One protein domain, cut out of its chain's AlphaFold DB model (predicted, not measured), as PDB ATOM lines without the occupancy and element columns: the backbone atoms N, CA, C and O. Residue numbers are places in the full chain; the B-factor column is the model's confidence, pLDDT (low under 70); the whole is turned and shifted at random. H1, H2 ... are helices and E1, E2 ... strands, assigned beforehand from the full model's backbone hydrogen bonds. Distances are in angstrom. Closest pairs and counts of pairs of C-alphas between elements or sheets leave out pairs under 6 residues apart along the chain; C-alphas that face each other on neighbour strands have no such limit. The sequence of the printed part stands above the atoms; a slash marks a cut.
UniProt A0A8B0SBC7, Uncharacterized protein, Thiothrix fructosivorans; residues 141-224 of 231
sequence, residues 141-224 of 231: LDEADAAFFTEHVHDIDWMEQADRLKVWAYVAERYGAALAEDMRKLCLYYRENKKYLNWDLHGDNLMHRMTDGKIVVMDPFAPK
ATOM      1  N   LEU A 141     -10.244  -1.712  31.797       90.19
ATOM      2  CA  LEU A 141     -10.426  -3.156  31.690       90.19
ATOM      3  C   LEU A 141     -11.275  -3.677  32.854       90.19
ATOM      4  O   LEU A 141     -11.265  -3.115  33.954       90.19
ATOM      5  N   ASP A 142     -11.994  -4.770  32.611       89.56
ATOM      6  CA  ASP A 142     -12.590  -5.520  33.707       89.56
ATOM      7  C   ASP A 142     -11.510  -6.241  34.533       89.56
ATOM      8  O   ASP A 142     -10.343  -6.329  34.147       89.56
ATOM      9  N   GLU A 143     -11.900  -6.745  35.703       88.69
ATOM     10  CA  GLU A 143     -10.979  -7.395  36.640       88.69
ATOM     11  C   GLU A 143     -10.287  -8.627  36.034       88.69
ATOM     12  O   GLU A 143      -9.113  -8.874  36.310       88.69
ATOM     13  N   ALA A 144     -10.987  -9.387  35.188       90.62
ATOM     14  CA  ALA A 144     -10.464 -10.619  34.608       90.62
ATOM     15  C   ALA A 144      -9.421 -10.343  33.520       90.62
ATOM     16  O   ALA A 144      -8.441 -11.087  33.394       90.62
ATOM     17  N   ASP A 145      -9.634  -9.296  32.729       90.75
ATOM     18  CA  ASP A 145      -8.693  -8.859  31.712       90.75
ATOM     19  C   ASP A 145      -7.503  -8.146  32.354       90.75
ATOM     20  O   ASP A 145      -6.361  -8.492  32.048       90.75
ATOM     21  N   ALA A 146      -7.741  -7.241  33.308       88.19
ATOM     22  CA  ALA A 146      -6.679  -6.577  34.063       88.19
ATOM     23  C   ALA A 146      -5.738  -7.598  34.724       88.19
ATOM     24  O   ALA A 146      -4.526  -7.533  34.522       88.19
ATOM     25  N   ALA A 147      -6.291  -8.600  35.422       88.75
ATOM     26  CA  ALA A 147      -5.506  -9.661  36.050       88.75
ATOM     27  C   ALA A 147      -4.668 -10.455  35.036       88.75
ATOM     28  O   ALA A 147      -3.503 -10.744  35.300       88.75
ATOM     29  N   PHE A 148      -5.218 -10.760  33.856       91.00
ATOM     30  CA  PHE A 148      -4.469 -11.445  32.802       91.00
ATOM     31  C   PHE A 148      -3.246 -10.638  32.348       91.00
ATOM     32  O   PHE A 148      -2.160 -11.199  32.200       91.00
ATOM     33  N   PHE A 149      -3.400  -9.331  32.114       88.44
ATOM     34  CA  PHE A 149      -2.277  -8.490  31.690       88.44
ATOM     35  C   PHE A 149      -1.247  -8.326  32.807       88.44
ATOM     36  O   PHE A 149      -0.046  -8.411  32.543       88.44
ATOM     37  N   THR A 150      -1.695  -8.190  34.053       84.62
ATOM     38  CA  THR A 150      -0.802  -8.198  35.213       84.62
ATOM     39  C   THR A 150      -0.043  -9.515  35.340       84.62
ATOM     40  O   THR A 150       1.131  -9.481  35.660       84.62
ATOM     41  N   GLU A 151      -0.641 -10.673  35.062       85.94
ATOM     42  CA  GLU A 151       0.042 -11.967  35.208       85.94
ATOM     43  C   GLU A 151       0.989 -12.278  34.040       85.94
ATOM     44  O   GLU A 151       2.089 -12.791  34.249       85.94
ATOM     45  N   HIS A 152       0.586 -11.961  32.809       86.25
ATOM     46  CA  HIS A 152       1.260 -12.469  31.610       86.25
ATOM     47  C   HIS A 152       1.987 -11.413  30.774       86.25
ATOM     48  O   HIS A 152       2.767 -11.795  29.906       86.25
ATOM     49  N   VAL A 153       1.721 -10.118  30.977       82.69
ATOM     50  CA  VAL A 153       2.205  -9.030  30.099       82.69
ATOM     51  C   VAL A 153       3.078  -8.006  30.839       82.69
ATOM     52  O   VAL A 153       3.800  -7.252  30.190       82.69
ATOM     53  N   HIS A 154       3.076  -7.989  32.172       79.19
ATOM     54  CA  HIS A 154       4.006  -7.165  32.950       79.19
ATOM     55  C   HIS A 154       5.478  -7.468  32.599       79.19
ATOM     56  O   HIS A 154       5.803  -8.579  32.181       79.19
ATOM     57  N   ASP A 155       6.362  -6.478  32.750       77.12
ATOM     58  CA  ASP A 155       7.829  -6.600  32.644       77.12
ATOM     59  C   ASP A 155       8.384  -7.175  31.321       77.12
ATOM     60  O   ASP A 155       9.511  -7.672  31.248       77.12
ATOM     61  N   ILE A 156       7.613  -7.112  30.231       81.12
ATOM     62  CA  ILE A 156       8.002  -7.619  28.898       81.12
ATOM     63  C   ILE A 156       9.348  -7.076  28.395       81.12
ATOM     64  O   ILE A 156      10.046  -7.726  27.604       81.12
ATOM     65  N   ASP A 157       9.707  -5.864  28.792       76.25
ATOM     66  CA  ASP A 157      10.961  -5.211  28.438       76.25
ATOM     67  C   ASP A 157      12.186  -5.895  29.054       76.25
ATOM     68  O   ASP A 157      13.219  -5.984  28.376       76.25
ATOM     69  N   TRP A 158      12.035  -6.469  30.250       81.25
ATOM     70  CA  TRP A 158      13.054  -7.241  30.968       81.25
ATOM     71  C   TRP A 158      13.131  -8.708  30.534       81.25
ATOM     72  O   TRP A 158      14.123  -9.384  30.803       81.25
ATOM     73  N   MET A 159      12.108  -9.214  29.841       85.19
ATOM     74  CA  MET A 159      12.061 -10.611  29.408       85.19
ATOM     75  C   MET A 159      13.086 -10.936  28.315       85.19
ATOM     76  O   MET A 159      13.445 -10.109  27.473       85.19
ATOM     77  N   GLU A 160      13.494 -12.199  28.238       88.19
ATOM     78  CA  GLU A 160      14.242 -12.700  27.087       88.19
ATOM     79  C   GLU A 160      13.350 -12.815  25.844       88.19
ATOM     80  O   GLU A 160      12.119 -12.864  25.911       88.19
ATOM     81  N   GLN A 161      13.962 -12.861  24.654       87.81
ATOM     82  CA  GLN A 161      13.195 -12.914  23.401       87.81
ATOM     83  C   GLN A 161      12.251 -14.123  23.339       87.81
ATOM     84  O   GLN A 161      11.129 -13.988  22.851       87.81
ATOM     85  N   ALA A 162      12.693 -15.279  23.835       89.31
ATOM     86  CA  ALA A 162      11.885 -16.493  23.852       89.31
ATOM     87  C   ALA A 162      10.641 -16.353  24.742       89.31
ATOM     88  O   ALA A 162       9.579 -16.855  24.379       89.31
ATOM     89  N   ASP A 163      10.745 -15.642  25.866       89.88
ATOM     90  CA  ASP A 163       9.622 -15.438  26.780       89.88
ATOM     91  C   ASP A 163       8.649 -14.389  26.245       89.88
ATOM     92  O   ASP A 163       7.446 -14.640  26.236       89.88
ATOM     93  N   ARG A 164       9.144 -13.306  25.629       90.31
ATOM     94  CA  ARG A 164       8.279 -12.356  24.906       90.31
ATOM     95  C   ARG A 164       7.408 -13.040  23.854       90.31
ATOM     96  O   ARG A 164       6.233 -12.720  23.725       90.31
ATOM     97  N   LEU A 165       7.962 -13.999  23.105       91.31
ATOM     98  CA  LEU A 165       7.192 -14.751  22.106       91.31
ATOM     99  C   LEU A 165       6.032 -15.540  22.732       91.31
ATOM    100  O   LEU A 165       4.976 -15.637  22.107       91.31
ATOM    101  N   LYS A 166       6.198 -16.063  23.955       92.75
ATOM    102  CA  LYS A 166       5.109 -16.723  24.693       92.75
ATOM    103  C   LYS A 166       4.026 -15.722  25.071       92.75
ATOM    104  O   LYS A 166       2.852 -16.001  24.862       92.75
ATOM    105  N   VAL A 167       4.418 -14.540  25.544       91.19
ATOM    106  CA  VAL A 167       3.474 -13.470  25.887       91.19
ATOM    107  C   VAL A 167       2.616 -13.074  24.684       91.19
ATOM    108  O   VAL A 167       1.391 -13.032  24.783       91.19
ATOM    109  N   TRP A 168       3.231 -12.878  23.515       93.00
ATOM    110  CA  TRP A 168       2.489 -12.573  22.287       93.00
ATOM    111  C   TRP A 168       1.541 -13.699  21.879       93.00
ATOM    112  O   TRP A 168       0.447 -13.417  21.396       93.00
ATOM    113  N   ALA A 169       1.926 -14.959  22.098       94.38
ATOM    114  CA  ALA A 169       1.046 -16.094  21.853       94.38
ATOM    115  C   ALA A 169      -0.168 -16.091  22.799       94.38
ATOM    116  O   ALA A 169      -1.286 -16.256  22.318       94.38
ATOM    117  N   TYR A 170       0.022 -15.817  24.095       93.88
ATOM    118  CA  TYR A 170      -1.082 -15.720  25.060       93.88
ATOM    119  C   TYR A 170      -2.065 -14.600  24.707       93.88
ATOM    120  O   TYR A 170      -3.278 -14.814  24.707       93.88
ATOM    121  N   VAL A 171      -1.559 -13.414  24.351       94.19
ATOM    122  CA  VAL A 171      -2.413 -12.298  23.908       94.19
ATOM    123  C   VAL A 171      -3.146 -12.661  22.616       94.19
ATOM    124  O   VAL A 171      -4.342 -12.401  22.495       94.19
ATOM    125  N   ALA A 172      -2.457 -13.289  21.657       96.25
ATOM    126  CA  ALA A 172      -3.053 -13.672  20.381       96.25
ATOM    127  C   ALA A 172      -4.168 -14.713  20.545       96.25
ATOM    128  O   ALA A 172      -5.184 -14.622  19.857       96.25
ATOM    129  N   GLU A 173      -3.984 -15.673  21.451       95.44
ATOM    130  CA  GLU A 173      -4.969 -16.704  21.768       95.44
ATOM    131  C   GLU A 173      -6.218 -16.112  22.429       95.44
ATOM    132  O   GLU A 173      -7.334 -16.445  22.032       95.44
ATOM    133  N   ARG A 174      -6.043 -15.207  23.401       94.38
ATOM    134  CA  ARG A 174      -7.158 -14.678  24.199       94.38
ATOM    135  C   ARG A 174      -7.884 -13.497  23.552       94.38
ATOM    136  O   ARG A 174      -9.109 -13.445  23.598       94.38
ATOM    137  N   TYR A 175      -7.150 -12.563  22.950       93.69
ATOM    138  CA  TYR A 175      -7.692 -11.288  22.455       93.69
ATOM    139  C   TYR A 175      -7.490 -11.072  20.951       93.69
ATOM    140  O   TYR A 175      -7.975 -10.091  20.384       93.69
ATOM    141  N   GLY A 176      -6.805 -12.000  20.283       95.50
ATOM    142  CA  GLY A 176      -6.626 -12.003  18.838       95.50
ATOM    143  C   GLY A 176      -5.258 -11.506  18.372       95.50
ATOM    144  O   GLY A 176      -4.593 -10.673  18.989       95.50
ATOM    145  N   ALA A 177      -4.848 -12.015  17.209       96.19
ATOM    146  CA  ALA A 177      -3.518 -11.788  16.646       96.19
ATOM    147  C   ALA A 177      -3.205 -10.313  16.342       96.19
ATOM    148  O   ALA A 177      -2.044  -9.916  16.393       96.19
ATOM    149  N   ALA A 178      -4.217  -9.497  16.034       95.88
ATOM    150  CA  ALA A 178      -4.015  -8.086  15.715       95.88
ATOM    151  C   ALA A 178      -3.526  -7.279  16.931       95.88
ATOM    152  O   ALA A 178      -2.578  -6.509  16.800       95.88
ATOM    153  N   LEU A 179      -4.120  -7.497  18.113       95.19
ATOM    154  CA  LEU A 179      -3.698  -6.824  19.343       95.19
ATOM    155  C   LEU A 179      -2.282  -7.256  19.738       95.19
ATOM    156  O   LEU A 179      -1.433  -6.410  20.012       95.19
ATOM    157  N   ALA A 180      -2.008  -8.564  19.695       94.81
ATOM    158  CA  ALA A 180      -0.683  -9.103  19.990       94.81
ATOM    159  C   ALA A 180       0.401  -8.518  19.071       94.81
ATOM    160  O   ALA A 180       1.484  -8.154  19.529       94.81
ATOM    161  N   GLU A 181       0.107  -8.397  17.776       96.25
ATOM    162  CA  GLU A 181       1.036  -7.824  16.806       96.25
ATOM    163  C   GLU A 181       1.267  -6.326  17.037       96.25
ATOM    164  O   GLU A 181       2.407  -5.866  16.944       96.25
ATOM    165  N   ASP A 182       0.227  -5.565  17.380       95.19
ATOM    166  CA  ASP A 182       0.371  -4.144  17.699       95.19
ATOM    167  C   ASP A 182       1.200  -3.933  18.975       95.19
ATOM    168  O   ASP A 182       2.122  -3.116  18.967       95.19
ATOM    169  N   MET A 183       0.974  -4.728  20.027       92.88
ATOM    170  CA  MET A 183       1.799  -4.703  21.244       92.88
ATOM    171  C   MET A 183       3.258  -5.077  20.951       92.88
ATOM    172  O   MET A 183       4.180  -4.413  21.428       92.88
ATOM    173  N   ARG A 184       3.494  -6.094  20.110       92.88
ATOM    174  CA  ARG A 184       4.844  -6.499  19.690       92.88
ATOM    175  C   ARG A 184       5.561  -5.388  18.921       92.88
ATOM    176  O   ARG A 184       6.745  -5.146  19.160       92.88
ATOM    177  N   LYS A 185       4.875  -4.729  17.983       94.31
ATOM    178  CA  LYS A 185       5.418  -3.598  17.211       94.31
ATOM    179  C   LYS A 185       5.701  -2.391  18.097       94.31
ATOM    180  O   LYS A 185       6.730  -1.747  17.921       94.31
ATOM    181  N   LEU A 186       4.824  -2.110  19.055       92.00
ATOM    182  CA  LEU A 186       5.021  -1.039  20.023       92.00
ATOM    183  C   LEU A 186       6.245  -1.342  20.906       92.00
ATOM    184  O   LEU A 186       7.127  -0.498  21.037       92.00
ATOM    185  N   CYS A 187       6.393  -2.581  21.387       90.31
ATOM    186  CA  CYS A 187       7.591  -3.016  22.113       90.31
ATOM    187  C   CYS A 187       8.863  -2.846  21.265       90.31
ATOM    188  O   CYS A 187       9.884  -2.353  21.747       90.31
ATOM    189  N   LEU A 188       8.807  -3.210  19.978       90.62
ATOM    190  CA  LEU A 188       9.914  -3.004  19.046       90.62
ATOM    191  C   LEU A 188      10.283  -1.519  18.918       90.62
ATOM    192  O   LEU A 188      11.460  -1.189  19.037       90.62
ATOM    193  N   TYR A 189       9.298  -0.637  18.739       92.69
ATOM    194  CA  TYR A 189       9.508   0.808  18.630       92.69
ATOM    195  C   TYR A 189      10.280   1.376  19.826       92.69
ATOM    196  O   TYR A 189      11.258   2.105  19.658       92.69
ATOM    197  N   TYR A 190       9.878   1.011  21.042       89.56
ATOM    198  CA  TYR A 190      10.553   1.476  22.252       89.56
ATOM    199  C   TYR A 190      11.967   0.907  22.376       89.56
ATOM    200  O   TYR A 190      12.884   1.618  22.778       89.56
ATOM    201  N   ARG A 191      12.193  -0.343  21.954       86.94
ATOM    202  CA  ARG A 191      13.538  -0.939  21.935       86.94
ATOM    203  C   ARG A 191      14.463  -0.283  20.909       86.94
ATOM    204  O   ARG A 191      15.647  -0.115  21.199       86.94
ATOM    205  N   GLU A 192      13.947   0.092  19.740       90.88
ATOM    206  CA  GLU A 192      14.690   0.851  18.723       90.88
ATOM    207  C   GLU A 192      15.096   2.240  19.238       90.88
ATOM    208  O   GLU A 192      16.182   2.721  18.926       90.88
ATOM    209  N   ASN A 193      14.259   2.843  20.086       90.88
ATOM    210  CA  ASN A 193      14.451   4.182  20.642       90.88
ATOM    211  C   ASN A 193      14.870   4.179  22.123       90.88
ATOM    212  O   ASN A 193      14.783   5.206  22.797       90.88
ATOM    213  N   LYS A 194      15.394   3.052  22.626       87.94
ATOM    214  CA  LYS A 194      15.735   2.836  24.047       87.94
ATOM    215  C   LYS A 194      16.747   3.824  24.625       87.94
ATOM    216  O   LYS A 194      16.987   3.836  25.828       87.94
ATOM    217  N   LYS A 195      17.423   4.599  23.772       87.69
ATOM    218  CA  LYS A 195      18.293   5.693  24.207       87.69
ATOM    219  C   LYS A 195      17.475   6.783  24.909       87.69
ATOM    220  O   LYS A 195      17.922   7.292  25.926       87.69
ATOM    221  N   TYR A 196      16.278   7.078  24.414       85.94
ATOM    222  CA  TYR A 196      15.430   8.181  24.880       85.94
ATOM    223  C   TYR A 196      14.218   7.706  25.686       85.94
ATOM    224  O   TYR A 196      13.698   8.454  26.502       85.94
ATOM    225  N   LEU A 197      13.769   6.468  25.457       86.00
ATOM    226  CA  LEU A 197      12.515   5.948  26.000       86.00
ATOM    227  C   LEU A 197      12.741   4.720  26.886       86.00
ATOM    228  O   LEU A 197      13.602   3.887  26.584       86.00
ATOM    229  N   ASN A 198      11.916   4.583  27.924       81.38
ATOM    230  CA  ASN A 198      11.660   3.314  28.603       81.38
ATOM    231  C   ASN A 198      10.330   2.734  28.138       81.38
ATOM    232  O   ASN A 198       9.386   3.473  27.872       81.38
ATOM    233  N   TRP A 199      10.274   1.410  28.049       80.88
ATOM    234  CA  TRP A 199       9.017   0.693  27.895       80.88
ATOM    235  C   TRP A 199       8.424   0.448  29.272       80.88
ATOM    236  O   TRP A 199       9.090  -0.177  30.087       80.88
ATOM    237  N   ASP A 200       7.190   0.880  29.500       75.00
ATOM    238  CA  ASP A 200       6.488   0.593  30.747       75.00
ATOM    239  C   ASP A 200       5.011   0.299  30.467       75.00
ATOM    240  O   ASP A 200       4.106   1.068  30.786       75.00
ATOM    241  N   LEU A 201       4.759  -0.798  29.741       73.38
ATOM    242  CA  LEU A 201       3.392  -1.240  29.479       73.38
ATOM    243  C   LEU A 201       2.878  -2.035  30.677       73.38
ATOM    244  O   LEU A 201       3.343  -3.144  30.940       73.38
ATOM    245  N   HIS A 202       1.890  -1.487  31.370       70.06
ATOM    246  CA  HIS A 202       1.148  -2.142  32.440       70.06
ATOM    247  C   HIS A 202      -0.325  -2.310  32.048       70.06
ATOM    248  O   HIS A 202      -0.794  -1.751  31.054       70.06
ATOM    249  N   GLY A 203      -1.077  -3.087  32.837       63.31
ATOM    250  CA  GLY A 203      -2.519  -3.278  32.631       63.31
ATOM    251  C   GLY A 203      -3.301  -1.958  32.554       63.31
ATOM    252  O   GLY A 203      -4.281  -1.873  31.822       63.31
ATOM    253  N   ASP A 204      -2.816  -0.909  33.222       68.25
ATOM    254  CA  ASP A 204      -3.423   0.429  33.225       68.25
ATOM    255  C   ASP A 204      -3.232   1.201  31.906       68.25
ATOM    256  O   ASP A 204      -3.951   2.165  31.634       68.25
ATOM    257  N   ASN A 205      -2.301   0.768  31.051       78.56
ATOM    258  CA  ASN A 205      -2.127   1.279  29.690       78.56
ATOM    259  C   ASN A 205      -2.988   0.504  28.679       78.56
ATOM    260  O   ASN A 205      -2.783   0.611  27.471       78.56
ATOM    261  N   LEU A 206      -3.937  -0.305  29.140       88.56
ATOM    262  CA  LEU A 206      -4.896  -1.006  28.302       88.56
ATOM    263  C   LEU A 206      -6.295  -0.618  28.754       88.56
ATOM    264  O   LEU A 206      -6.593  -0.520  29.943       88.56
ATOM    265  N   MET A 207      -7.160  -0.348  27.788       90.62
ATOM    266  CA  MET A 207      -8.516   0.115  28.053       90.62
ATOM    267  C   MET A 207      -9.467  -0.437  26.999       90.62
ATOM    268  O   MET A 207      -9.053  -0.801  25.899       90.62
ATOM    269  N   HIS A 208     -10.754  -0.465  27.316       90.88
ATOM    270  CA  HIS A 208     -11.810  -0.829  26.387       90.88
ATOM    271  C   HIS A 208     -12.308   0.385  25.615       90.88
ATOM    272  O   HIS A 208     -12.616   1.444  26.171       90.88
ATOM    273  N   ARG A 209     -12.450   0.214  24.302       89.38
ATOM    274  CA  ARG A 209     -13.172   1.157  23.461       89.38
ATOM    275  C   ARG A 209     -14.666   1.082  23.773       89.38
ATOM    276  O   ARG A 209     -15.293   0.036  23.645       89.38
ATOM    277  N   MET A 210     -15.268   2.232  24.065       83.94
ATOM    278  CA  MET A 210     -16.695   2.356  24.405       83.94
ATOM    279  C   MET A 210     -17.657   1.857  23.314       83.94
ATOM    280  O   MET A 210     -18.812   1.545  23.597       83.94
ATOM    281  N   THR A 211     -17.246   1.908  22.044       81.38
ATOM    282  CA  THR A 211     -18.136   1.635  20.903       81.38
ATOM    283  C   THR A 211     -18.278   0.153  20.598       81.38
ATOM    284  O   THR A 211     -19.373  -0.268  20.228       81.38
ATOM    285  N   ASP A 212     -17.199  -0.620  20.729       85.56
ATOM    286  CA  ASP A 212     -17.154  -2.030  20.334       85.56
ATOM    287  C   ASP A 212     -16.535  -2.962  21.386       85.56
ATOM    288  O   ASP A 212     -16.461  -4.166  21.147       85.56
ATOM    289  N   GLY A 213     -16.128  -2.439  22.548       87.19
ATOM    290  CA  GLY A 213     -15.544  -3.222  23.640       87.19
ATOM    291  C   GLY A 213     -14.182  -3.822  23.301       87.19
ATOM    292  O   GLY A 213     -13.755  -4.764  23.959       87.19
ATOM    293  N   LYS A 214     -13.509  -3.344  22.246       90.88
ATOM    294  CA  LYS A 214     -12.162  -3.818  21.928       90.88
ATOM    295  C   LYS A 214     -11.147  -3.219  22.880       90.88
ATOM    296  O   LYS A 214     -11.172  -2.017  23.142       90.88
ATOM    297  N   ILE A 215     -10.191  -4.047  23.272       93.12
ATOM    298  CA  ILE A 215      -8.998  -3.592  23.972       93.12
ATOM    299  C   ILE A 215      -8.164  -2.745  23.015       93.12
ATOM    300  O   ILE A 215      -7.841  -3.163  21.900       93.12
ATOM    301  N   VAL A 216      -7.807  -1.555  23.475       92.25
ATOM    302  CA  VAL A 216      -6.851  -0.669  22.825       92.25
ATOM    303  C   VAL A 216      -5.650  -0.466  23.734       92.25
ATOM    304  O   VAL A 216      -5.778  -0.396  24.958       92.25
ATOM    305  N   VAL A 217      -4.479  -0.364  23.116       90.25
ATOM    306  CA  VAL A 217      -3.239  -0.010  23.798       90.25
ATOM    307  C   VAL A 217      -3.168   1.507  23.906       90.25
ATOM    308  O   VAL A 217      -3.383   2.216  22.925       90.25
ATOM    309  N   MET A 218      -2.883   1.992  25.103       85.19
ATOM    310  CA  MET A 218      -2.596   3.382  25.420       85.19
ATOM    311  C   MET A 218      -1.090   3.604  25.540       85.19
ATOM    312  O   MET A 218      -0.322   2.650  25.624       85.19
ATOM    313  N   ASP A 219      -0.687   4.873  25.573       79.06
ATOM    314  CA  ASP A 219       0.699   5.306  25.753       79.06
ATOM    315  C   ASP A 219       1.396   4.582  26.935       79.06
ATOM    316  O   ASP A 219       1.006   4.814  28.082       79.06
ATOM    317  N   PRO A 220       2.405   3.717  26.682       72.50
ATOM    318  CA  PRO A 220       3.198   3.042  27.714       72.50
ATOM    319  C   PRO A 220       4.472   3.823  28.081       72.50
ATOM    320  O   PRO A 220       5.486   3.228  28.452       72.50
ATOM    321  N   PHE A 221       4.478   5.141  27.871       72.25
ATOM    322  CA  PHE A 221       5.649   5.969  28.105       72.25
ATOM    323  C   PHE A 221       6.022   6.035  29.583       72.25
ATOM    324  O   PHE A 221       5.242   6.506  30.415       72.25
ATOM    325  N   ALA A 222       7.284   5.711  29.854       69.62
ATOM    326  CA  ALA A 222       7.984   6.118  31.059       69.62
ATOM    327  C   ALA A 222       9.198   6.988  30.681       69.62
ATOM    328  O   ALA A 222      10.004   6.580  29.829       69.62
ATOM    329  N   PRO A 223       9.368   8.172  31.297       62.56
ATOM    330  CA  PRO A 223      10.560   8.980  31.085       62.56
ATOM    331  C   PRO A 223      11.781   8.256  31.661       62.56
ATOM    332  O   PRO A 223      11.735   7.671  32.747       62.56
ATOM    333  N   LYS A 224      12.909   8.314  30.950       65.88
ATOM    334  CA  LYS A 224      14.199   7.896  31.503       65.88
ATOM    335  C   LYS A 224      14.735   9.000  32.410       65.88
ATOM    336  O   LYS A 224      15.304   9.981  31.943       65.88
TER     337      LYS A 224
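AT A GLANCE: This is residues 141 to 224 of the 231 residues of an uncharacterized protein of Thiothrix fructosivorans (UniProt A0A8B0SBC7). Two small pairs of short strands, E2 with E3 and E1 with E4, make a thin strip over one side of three helices; E3 is by residues 179 to 186 of H3 and E1 by residues 186 to 191. H2 and H3 fold back on each other as a helical hairpin, and H1 lies between H2 and E2, loosely placed, with the centres of the three helices in a triangle. The printed part has 84 residues, with three named helices and then four named strands along the chain, H1 H2 H3 E1 E2 E3 E4; the class is mixed, helices and strands. The sheet E2 - E3 is antiparallel, while E1 and E4 meet only at a point. The whole is compact, with a radius of gyration of the C-alphas of 12.4 A and spans of 36 by 26 by 20 A.

IN THESE COORDINATES: E2 is residues 206 to 209, 9.8 A from first to last C-alpha, and E3 is residues 215 to 217, 6.8 A. E1 is residues 197 to 199, 6.6 A, and E4 is residues 221 to 223, 6.5 A, ending at C-alpha 223 at (10.560, 8.980, 31.085). H3, the longest helix, is residues 177 to 192, 22.3 A, from C-alpha 177 at (-3.518, -11.788, 16.646). H2 is residues 161 to 175, 21.0 A. H1 is residues 143 to 152, 14.2 A, from C-alpha 143 at (-10.979, -7.395, 36.640).

HOW THE PARTS SIT: E2 and E3 are an antiparallel hairpin at 129 degrees, with N 207 and O 216 at 3.1 A and N 216 and O 207 at 2.8 A, both within hydrogen-bond range. The closest C-alphas of H3 and E3 are those of Met 183 and Val 217, 7.3 A apart. The closest of H3 and E1 are those of Tyr 190 and Trp 199, 5.9 A apart. E1 and E4 meet only at a point, where C-alphas 198 and 222 face each other at 5.2 A. H3 touches H2 with residues 177 to 184 alone, closest at the C-alphas of Ala 172 and Ala 180, 5.2 A. This helical hairpin runs opposite ways at a shallow tilt of 33 degrees, only just short of steep. H1 and H2 are close but not clearly touching, with the C-alphas of His 152 and Val 167 6.2 A apart. H1 and E2 are near each other, with 5 pairs of C-alphas within 10 A, but H1 and H3 are apart. In H1, H2 and H3 every O i to N i+4 pair is within hydrogen-bond range.

THE WHOLE: The two C-alphas farthest apart, those of Lys 195 and Thr 211, are 36.8 A apart. The printed part has no cut, and no link is long. The mean pLDDT of the printed part is 86.7; residues 203 to 204 and 222 to 224 are under 70.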